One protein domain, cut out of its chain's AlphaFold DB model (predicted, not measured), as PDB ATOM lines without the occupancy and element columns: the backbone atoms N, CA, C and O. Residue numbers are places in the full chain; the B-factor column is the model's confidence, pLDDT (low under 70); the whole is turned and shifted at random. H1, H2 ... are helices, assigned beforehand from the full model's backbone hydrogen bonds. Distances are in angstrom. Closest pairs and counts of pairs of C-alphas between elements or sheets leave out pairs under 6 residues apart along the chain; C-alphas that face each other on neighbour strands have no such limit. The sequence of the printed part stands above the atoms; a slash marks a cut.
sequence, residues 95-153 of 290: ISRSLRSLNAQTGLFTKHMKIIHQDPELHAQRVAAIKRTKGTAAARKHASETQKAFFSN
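Overview. This is residues 95 to 153 of the 290 residues of an uncharacterized protein of Panicum hallii var. hallii (UniProt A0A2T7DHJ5). The longest helix, H4, makes one leg of an open, flat arch; H3 is its crossbar, and H2 with the link before it makes the other leg. At the foot of that second leg H1 is turned outward, away from H4, and the space between the legs is empty. The printed part has 59 residues with four named helices, H1, H2, H3 and H4 along the chain, and no named strand; the class is all helix. The whole is extended, with a radius of gyration of the C-alphas of 16.7 A and spans of 44 by 36 by 10 A.

Arrangement. Start at H4, residues 137 to 152, which touches no helix but is near H3, residues 120 to 134. These two are close but not clearly touching: look at the C-alphas of Lys 134 and Arg 140, their closest, 6.6 A apart. Their lines stand about perpendicular, but only just, at 73 degrees. Go back along H3 to its residues 122 to 126, which alone touch H2, residues 111 to 118. H2 and H3 touch only at the corner by their link, and their closest C-alphas are those of Ile 116 and Leu 122, 5.1 A apart. Their lines are about perpendicular, at 73 degrees. H1, residues 95 to 106, touches no helix and is apart from H2, H3 and H4; H2 and H4 are apart too. In H1, H2, H3 and H4 every O i to N i+4 pair is within hydrogen-bond range.

Along the chain. Find C-alpha 137 at (57.015, -5.471, 43.950); from there H4 runs 22.2 A to C-alpha 152 at (61.968, -3.082, 22.458), with z falling along the way. H3, from Pro 120 to Lys 134, is 20.6 A long from first to last C-alpha. H2, from Lys 111 to Gln 118, is 10.7 A long. Find C-alpha 95 at (34.293, 30.422, 26.810), where H1 begins; it runs 16.1 A to Thr 106.

Size, cuts and confidence. Look for the two C-alphas farthest apart at Ile 95 and Ala 137, 45.8 A from each other. The printed part has no cut, and the links H1 to H2, H2 to H3 and H3 to H4 are tight, with 4, 1 and 2 residues. Among the stretches that stand free are residues 127 to 133 of H3 and residues 144 to 153, of which 144 to 152 belong to H4. In the B-factor column the mean pLDDT of the printed part is 78.5; it is under 70 at residues 102 to 109 and at residue 112.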
ATOM      1  N   ILE A  95      33.693  31.122  25.660       81.00
ATOM      2  CA  ILE A  95      34.293  30.422  26.810       81.00
ATOM      3  C   ILE A  95      34.229  28.900  26.617       81.00
ATOM      4  O   ILE A  95      35.226  28.202  26.797       81.00
ATOM      5  N   SER A  96      33.081  28.375  26.184       80.25
ATOM      6  CA  SER A  96      32.885  26.936  25.975       80.25
ATOM      7  C   SER A  96      33.741  26.374  24.835       80.25
ATOM      8  O   SER A  96      34.291  25.279  24.957       80.25
ATOM      9  N   ARG A  97      33.872  27.104  23.719       86.06
ATOM     10  CA  ARG A  97      34.753  26.717  22.602       86.06
ATOM     11  C   ARG A  97      36.221  26.718  23.031       86.06
ATOM     12  O   ARG A  97      36.909  25.732  22.775       86.06
ATOM     13  N   SER A  98      36.666  27.751  23.747       78.75
ATOM     14  CA  SER A  98      38.037  27.854  24.257       78.75
ATOM     15  C   SER A  98      38.369  26.749  25.258       78.75
ATOM     16  O   SER A  98      39.416  26.119  25.146       78.75
ATOM     17  N   LEU A  99      37.453  26.439  26.183       74.06
ATOM     18  CA  LEU A  99      37.627  25.333  27.125       74.06
ATOM     19  C   LEU A  99      37.682  23.981  26.412       74.06
ATOM     20  O   LEU A  99      38.546  23.177  26.729       74.06
ATOM     21  N   ARG A 100      36.824  23.719  25.418       77.31
ATOM     22  CA  ARG A 100      36.898  22.473  24.631       77.31
ATOM     23  C   ARG A 100      38.224  22.334  23.883       77.31
ATOM     24  O   ARG A 100      38.794  21.248  23.888       77.31
ATOM     25  N   SER A 101      38.720  23.425  23.299       75.38
ATOM     26  CA  SER A 101      40.018  23.463  22.614       75.38
ATOM     27  C   SER A 101      41.176  23.179  23.579       75.38
ATOM     28  O   SER A 101      41.975  22.274  23.346       75.38
ATOM     29  N   LEU A 102      41.201  23.865  24.729       63.22
ATOM     30  CA  LEU A 102      42.200  23.643  25.778       63.22
ATOM     31  C   LEU A 102      42.152  22.211  26.311       63.22
ATOM     32  O   LEU A 102      43.186  21.564  26.424       63.22
ATOM     33  N   ASN A 103      40.958  21.674  26.564       68.06
ATOM     34  CA  ASN A 103      40.784  20.306  27.053       68.06
ATOM     35  C   ASN A 103      41.303  19.259  26.058       68.06
ATOM     36  O   ASN A 103      41.872  18.250  26.480       68.06
ATOM     37  N   ALA A 104      41.108  19.495  24.758       67.56
ATOM     38  CA  ALA A 104      41.619  18.640  23.691       67.56
ATOM     39  C   ALA A 104      43.152  18.715  23.571       67.56
ATOM     40  O   ALA A 104      43.791  17.717  23.238       67.56
ATOM     41  N   GLN A 105      43.744  19.874  23.876       61.47
ATOM     42  CA  GLN A 105      45.185  20.103  23.798       61.47
ATOM     43  C   GLN A 105      45.942  19.585  25.030       61.47
ATOM     44  O   GLN A 105      46.983  18.946  24.881       61.47
ATOM     45  N   THR A 106      45.434  19.831  26.242       55.97
ATOM     46  CA  THR A 106      46.161  19.557  27.494       55.97
ATOM     47  C   THR A 106      45.816  18.215  28.136       55.97
ATOM     48  O   THR A 106      46.497  17.817  29.077       55.97
ATOM     49  N   GLY A 107      44.772  17.518  27.664       57.84
ATOM     50  CA  GLY A 107      44.236  16.328  28.328       57.84
ATOM     51  C   GLY A 107      43.649  16.704  29.688       57.84
ATOM     52  O   GLY A 107      44.342  16.730  30.702       57.84
ATOM     53  N   LEU A 108      42.372  17.081  29.711       58.12
ATOM     54  CA  LEU A 108      41.778  17.663  30.911       58.12
ATOM     55  C   LEU A 108      41.760  16.681  32.095       58.12
ATOM     56  O   LEU A 108      41.213  15.584  31.983       58.12
ATOM     57  N   PHE A 109      42.235  17.121  33.267       51.34
ATOM     58  CA  PHE A 109      41.833  16.494  34.527       51.34
ATOM     59  C   PHE A 109      40.305  16.498  34.601       51.34
ATOM     60  O   PHE A 109      39.673  17.560  34.557       51.34
ATOM     61  N   THR A 110      39.710  15.309  34.696       70.25
ATOM     62  CA  THR A 110      38.260  15.159  34.829       70.25
ATOM     63  C   THR A 110      37.761  15.994  36.012       70.25
ATOM     64  O   THR A 110      38.493  16.245  36.972       70.25
ATOM     65  N   LYS A 111      36.501  16.449  35.966       70.06
ATOM     66  CA  LYS A 111      35.874  17.166  37.096       70.06
ATOM     67  C   LYS A 111      36.068  16.397  38.413       70.06
ATOM     68  O   LYS A 111      36.343  17.009  39.437       70.06
ATOM     69  N   HIS A 112      36.026  15.068  38.327       68.00
ATOM     70  CA  HIS A 112      36.365  14.119  39.381       68.00
ATOM     71  C   HIS A 112      37.782  14.325  39.952       68.00
ATOM     72  O   HIS A 112      37.937  14.574  41.144       68.00
ATOM     73  N   MET A 113      38.821  14.337  39.107       73.38
ATOM     74  CA  MET A 113      40.203  14.575  39.549       73.38
ATOM     75  C   MET A 113      40.406  15.959  40.164       73.38
ATOM     76  O   MET A 113      41.170  16.099  41.115       73.38
ATOM     77  N   LYS A 114      39.710  16.984  39.662       74.06
ATOM     78  CA  LYS A 114      39.772  18.327  40.259       74.06
ATOM     79  C   LYS A 114      39.229  18.339  41.688       74.06
ATOM     80  O   LYS A 114      39.828  18.993  42.528       74.06
ATOM     81  N   ILE A 115      38.153  17.600  41.963       71.19
ATOM     82  CA  ILE A 115      37.582  17.477  43.312       71.19
ATOM     83  C   ILE A 115      38.555  16.729  44.232       71.19
ATOM     84  O   ILE A 115      38.880  17.227  45.304       71.19
ATOM     85  N   ILE A 116      39.116  15.606  43.770       70.75
ATOM     86  CA  ILE A 116      40.062  14.804  44.562       70.75
ATOM     87  C   ILE A 116      41.342  15.575  44.912       70.75
ATOM     88  O   ILE A 116      41.916  15.356  45.968       70.75
ATOM     89  N   HIS A 117      41.819  16.466  44.041       70.31
ATOM     90  CA  HIS A 117      43.005  17.284  44.323       70.31
ATOM     91  C   HIS A 117      42.711  18.563  45.123       70.31
ATOM     92  O   HIS A 117      43.648  19.154  45.654       70.31
ATOM     93  N   GLN A 118      41.454  19.014  45.181       75.00
ATOM     94  CA  GLN A 118      41.049  20.188  45.964       75.00
ATOM     95  C   GLN A 118      40.854  19.864  47.444       75.00
ATOM     96  O   GLN A 118      41.083  20.733  48.282       75.00
ATOM     97  N   ASP A 119      40.428  18.641  47.750       77.12
ATOM     98  CA  ASP A 119      40.246  18.166  49.114       77.12
ATOM     99  C   ASP A 119      41.508  17.422  49.599       77.12
ATOM    100  O   ASP A 119      41.876  16.400  49.008       77.12
ATOM    101  N   PRO A 120      42.195  17.904  50.655       83.88
ATOM    102  CA  PRO A 120      43.369  17.240  51.215       83.88
ATOM    103  C   PRO A 120      43.127  15.785  51.638       83.88
ATOM    104  O   PRO A 120      44.033  14.960  51.491       83.88
ATOM    105  N   GLU A 121      41.931  15.445  52.128       83.06
ATOM    106  CA  GLU A 121      41.607  14.091  52.590       83.06
ATOM    107  C   GLU A 121      41.411  13.138  51.412       83.06
ATOM    108  O   GLU A 121      42.039  12.076  51.363       83.06
ATOM    109  N   LEU A 122      40.632  13.542  50.404       79.44
ATOM    110  CA  LEU A 122      40.461  12.759  49.173       79.44
ATOM    111  C   LEU A 122      41.790  12.615  48.423       79.44
ATOM    112  O   LEU A 122      42.098  11.551  47.873       79.44
ATOM    113  N   HIS A 123      42.622  13.660  48.436       80.25
ATOM    114  CA  HIS A 123      43.961  13.606  47.868       80.25
ATOM    115  C   HIS A 123      44.828  12.564  48.587       80.25
ATOM    116  O   HIS A 123      45.456  11.726  47.932       80.25
ATOM    117  N   ALA A 124      44.832  12.571  49.923       83.75
ATOM    118  CA  ALA A 124      45.566  11.603  50.730       83.75
ATOM    119  C   ALA A 124      45.063  10.167  50.506       83.75
ATOM    120  O   ALA A 124      45.876   9.256  50.326       83.75
ATOM    121  N   GLN A 125      43.745   9.965  50.427       85.75
ATOM    122  CA  GLN A 125      43.133   8.670  50.110       85.75
ATOM    123  C   GLN A 125      43.568   8.160  48.732       85.75
ATOM    124  O   GLN A 125      43.979   7.003  48.601       85.75
ATOM    125  N   ARG A 126      43.587   9.029  47.713       82.69
ATOM    126  CA  ARG A 126      44.091   8.683  46.375       82.69
ATOM    127  C   ARG A 126      45.574   8.332  46.390       82.69
ATOM    128  O   ARG A 126      45.987   7.358  45.762       82.69
ATOM    129  N   VAL A 127      46.397   9.083  47.118       84.81
ATOM    130  CA  VAL A 127      47.826   8.769  47.271       84.81
ATOM    131  C   VAL A 127      48.014   7.419  47.970       84.81
ATOM    132  O   VAL A 127      48.871   6.632  47.561       84.81
ATOM    133  N   ALA A 128      47.204   7.106  48.981       85.75
ATOM    134  CA  ALA A 128      47.219   5.809  49.649       85.75
ATOM    135  C   ALA A 128      46.780   4.671  48.711       85.75
ATOM    136  O   ALA A 128      47.388   3.603  48.724       85.75
ATOM    137  N   ALA A 129      45.772   4.897  47.864       84.50
ATOM    138  CA  ALA A 129      45.353   3.969  46.816       84.50
ATOM    139  C   ALA A 129      46.488   3.690  45.813       84.50
ATOM    140  O   ALA A 129      46.832   2.533  45.589       84.50
ATOM    141  N   ILE A 130      47.156   4.736  45.309       84.12
ATOM    142  CA  ILE A 130      48.323   4.616  44.414       84.12
ATOM    143  C   ILE A 130      49.446   3.810  45.068       84.12
ATOM    144  O   ILE A 130      50.058   2.955  44.427       84.12
ATOM    145  N   LYS A 131      49.741   4.076  46.345       85.56
ATOM    146  CA  LYS A 131      50.774   3.338  47.083       85.56
ATOM    147  C   LYS A 131      50.409   1.864  47.247       85.56
ATOM    148  O   LYS A 131      51.296   1.024  47.138       85.56
ATOM    149  N   ARG A 132      49.133   1.540  47.472       83.81
ATOM    150  CA  ARG A 132      48.662   0.154  47.600       83.81
ATOM    151  C   ARG A 132      48.765  -0.614  46.285       83.81
ATOM    152  O   ARG A 132      49.301  -1.714  46.284       83.81
ATOM    153  N   THR A 133      48.322  -0.033  45.174       80.88
ATOM    154  CA  THR A 133      48.310  -0.717  43.871       80.88
ATOM    155  C   THR A 133      49.699  -0.746  43.225       80.88
ATOM    156  O   THR A 133      50.218  -1.811  42.898       80.88
ATOM    157  N   LYS A 134      50.371   0.409  43.116       83.44
ATOM    158  CA  LYS A 134      51.660   0.547  42.406       83.44
ATOM    159  C   LYS A 134      52.888   0.319  43.286       83.44
ATOM    160  O   LYS A 134      54.001   0.186  42.775       83.44
ATOM    161  N   GLY A 135      52.724   0.295  44.608       82.75
ATOM    162  CA  GLY A 135      53.828   0.086  45.549       82.75
ATOM    163  C   GLY A 135      54.280  -1.369  45.672       82.75
ATOM    164  O   GLY A 135      55.370  -1.616  46.199       82.75
ATOM    165  N   THR A 136      53.496  -2.329  45.172       89.06
ATOM    166  CA  THR A 136      53.844  -3.753  45.233       89.06
ATOM    167  C   THR A 136      55.043  -4.074  44.337       89.06
ATOM    168  O   THR A 136      55.257  -3.473  43.280       89.06
ATOM    169  N   ALA A 137      55.868  -5.040  44.752       88.62
ATOM    170  CA  ALA A 137      57.015  -5.471  43.950       88.62
ATOM    171  C   ALA A 137      56.580  -6.057  42.594       88.62
ATOM    172  O   ALA A 137      57.258  -5.831  41.590       88.62
ATOM    173  N   ALA A 138      55.433  -6.741  42.564       88.31
ATOM    174  CA  ALA A 138      54.830  -7.283  41.352       88.31
ATOM    175  C   ALA A 138      54.410  -6.174  40.373       88.31
ATOM    176  O   ALA A 138      54.838  -6.218  39.222       88.31
ATOM    177  N   ALA A 139      53.696  -5.136  40.831       85.81
ATOM    178  CA  ALA A 139      53.310  -4.004  39.982       85.81
ATOM    179  C   ALA A 139      54.533  -3.260  39.423       85.81
ATOM    180  O   ALA A 139      54.588  -2.935  38.239       85.81
ATOM    181  N   ARG A 140      55.578  -3.052  40.242       84.62
ATOM    182  CA  ARG A 140      56.842  -2.462  39.760       84.62
ATOM    183  C   ARG A 140      57.515  -3.322  38.691       84.62
ATOM    184  O   ARG A 140      58.049  -2.780  37.721       84.62
ATOM    185  N   LYS A 141      57.511  -4.648  38.865       88.62
ATOM    186  CA  LYS A 141      58.077  -5.592  37.893       88.62
ATOM    187  C   LYS A 141      57.282  -5.568  36.588       88.62
ATOM    188  O   LYS A 141      57.899  -5.383  35.541       88.62
ATOM    189  N   HIS A 142      55.955  -5.650  36.666       87.31
ATOM    190  CA  HIS A 142      55.059  -5.577  35.515       87.31
ATOM    191  C   HIS A 142      55.245  -4.261  34.754       87.31
ATOM    192  O   HIS A 142      55.587  -4.292  33.578       87.31
ATOM    193  N   ALA A 143      55.198  -3.107  35.430       84.50
ATOM    194  CA  ALA A 143      55.442  -1.810  34.796       84.50
ATOM    195  C   ALA A 143      56.814  -1.741  34.097       84.50
ATOM    196  O   ALA A 143      56.925  -1.232  32.979       84.50
ATOM    197  N   SER A 144      57.865  -2.291  34.717       86.25
ATOM    198  CA  SER A 144      59.193  -2.403  34.098       86.25
ATOM    199  C   SER A 144      59.173  -3.298  32.852       86.25
ATOM    200  O   SER A 144      59.787  -2.959  31.842       86.25
ATOM    201  N   GLU A 145      58.505  -4.448  32.904       90.00
ATOM    202  CA  GLU A 145      58.378  -5.373  31.773       90.00
ATOM    203  C   GLU A 145      57.574  -4.753  30.626       90.00
ATOM    204  O   GLU A 145      58.039  -4.780  29.487       90.00
ATOM    205  N   THR A 146      56.453  -4.090  30.918       87.69
ATOM    206  CA  THR A 146      55.654  -3.346  29.937       87.69
ATOM    207  C   THR A 146      56.477  -2.238  29.279       87.69
ATOM    208  O   THR A 146      56.480  -2.112  28.054       87.69
ATOM    209  N   GLN A 147      57.243  -1.468  30.062       82.50
ATOM    210  CA  GLN A 147      58.157  -0.452  29.530       82.50
ATOM    211  C   GLN A 147      59.221  -1.076  28.623       82.50
ATOM    212  O   GLN A 147      59.435  -0.612  27.501       82.50
ATOM    213  N   LYS A 148      59.880  -2.152  29.072       85.19
ATOM    214  CA  LYS A 148      60.887  -2.864  28.272       85.19
ATOM    215  C   LYS A 148      60.297  -3.383  26.966       85.19
ATOM    216  O   LYS A 148      60.922  -3.188  25.925       85.19
ATOM    217  N   ALA A 149      59.111  -3.986  26.992       85.81
ATOM    218  CA  ALA A 149      58.421  -4.478  25.802       85.81
ATOM    219  C   ALA A 149      58.099  -3.331  24.831       85.81
ATOM    220  O   ALA A 149      58.440  -3.401  23.646       85.81
ATOM    221  N   PHE A 150      57.552  -2.225  25.341       85.00
ATOM    222  CA  PHE A 150      57.218  -1.051  24.538       85.00
ATOM    223  C   PHE A 150      58.440  -0.450  23.833       85.00
ATOM    224  O   PHE A 150      58.370  -0.167  22.638       85.00
ATOM    225  N   PHE A 151      59.571  -0.295  24.534       77.69
ATOM    226  CA  PHE A 151      60.807   0.264  23.963       77.69
ATOM    227  C   PHE A 151      61.634  -0.738  23.136       77.69
ATOM    228  O   PHE A 151      62.526  -0.337  22.371       77.69
ATOM    229  N   SER A 152      61.356  -2.033  23.279       78.19
ATOM    230  CA  SER A 152      61.968  -3.082  22.458       78.19
ATOM    231  C   SER A 152      61.295  -3.206  21.091       78.19
ATOM    232  O   SER A 152      61.986  -3.526  20.124       78.19
ATOM    233  N   ASN A 153      60.000  -2.882  20.987       82.94
ATOM    234  CA  ASN A 153      59.264  -2.902  19.723       82.94
ATOM    235  C   ASN A 153      59.869  -1.891  18.707       82.94
ATOM    236  O   ASN A 153      60.014  -0.702  19.027       82.94
TER     237      ASN A 153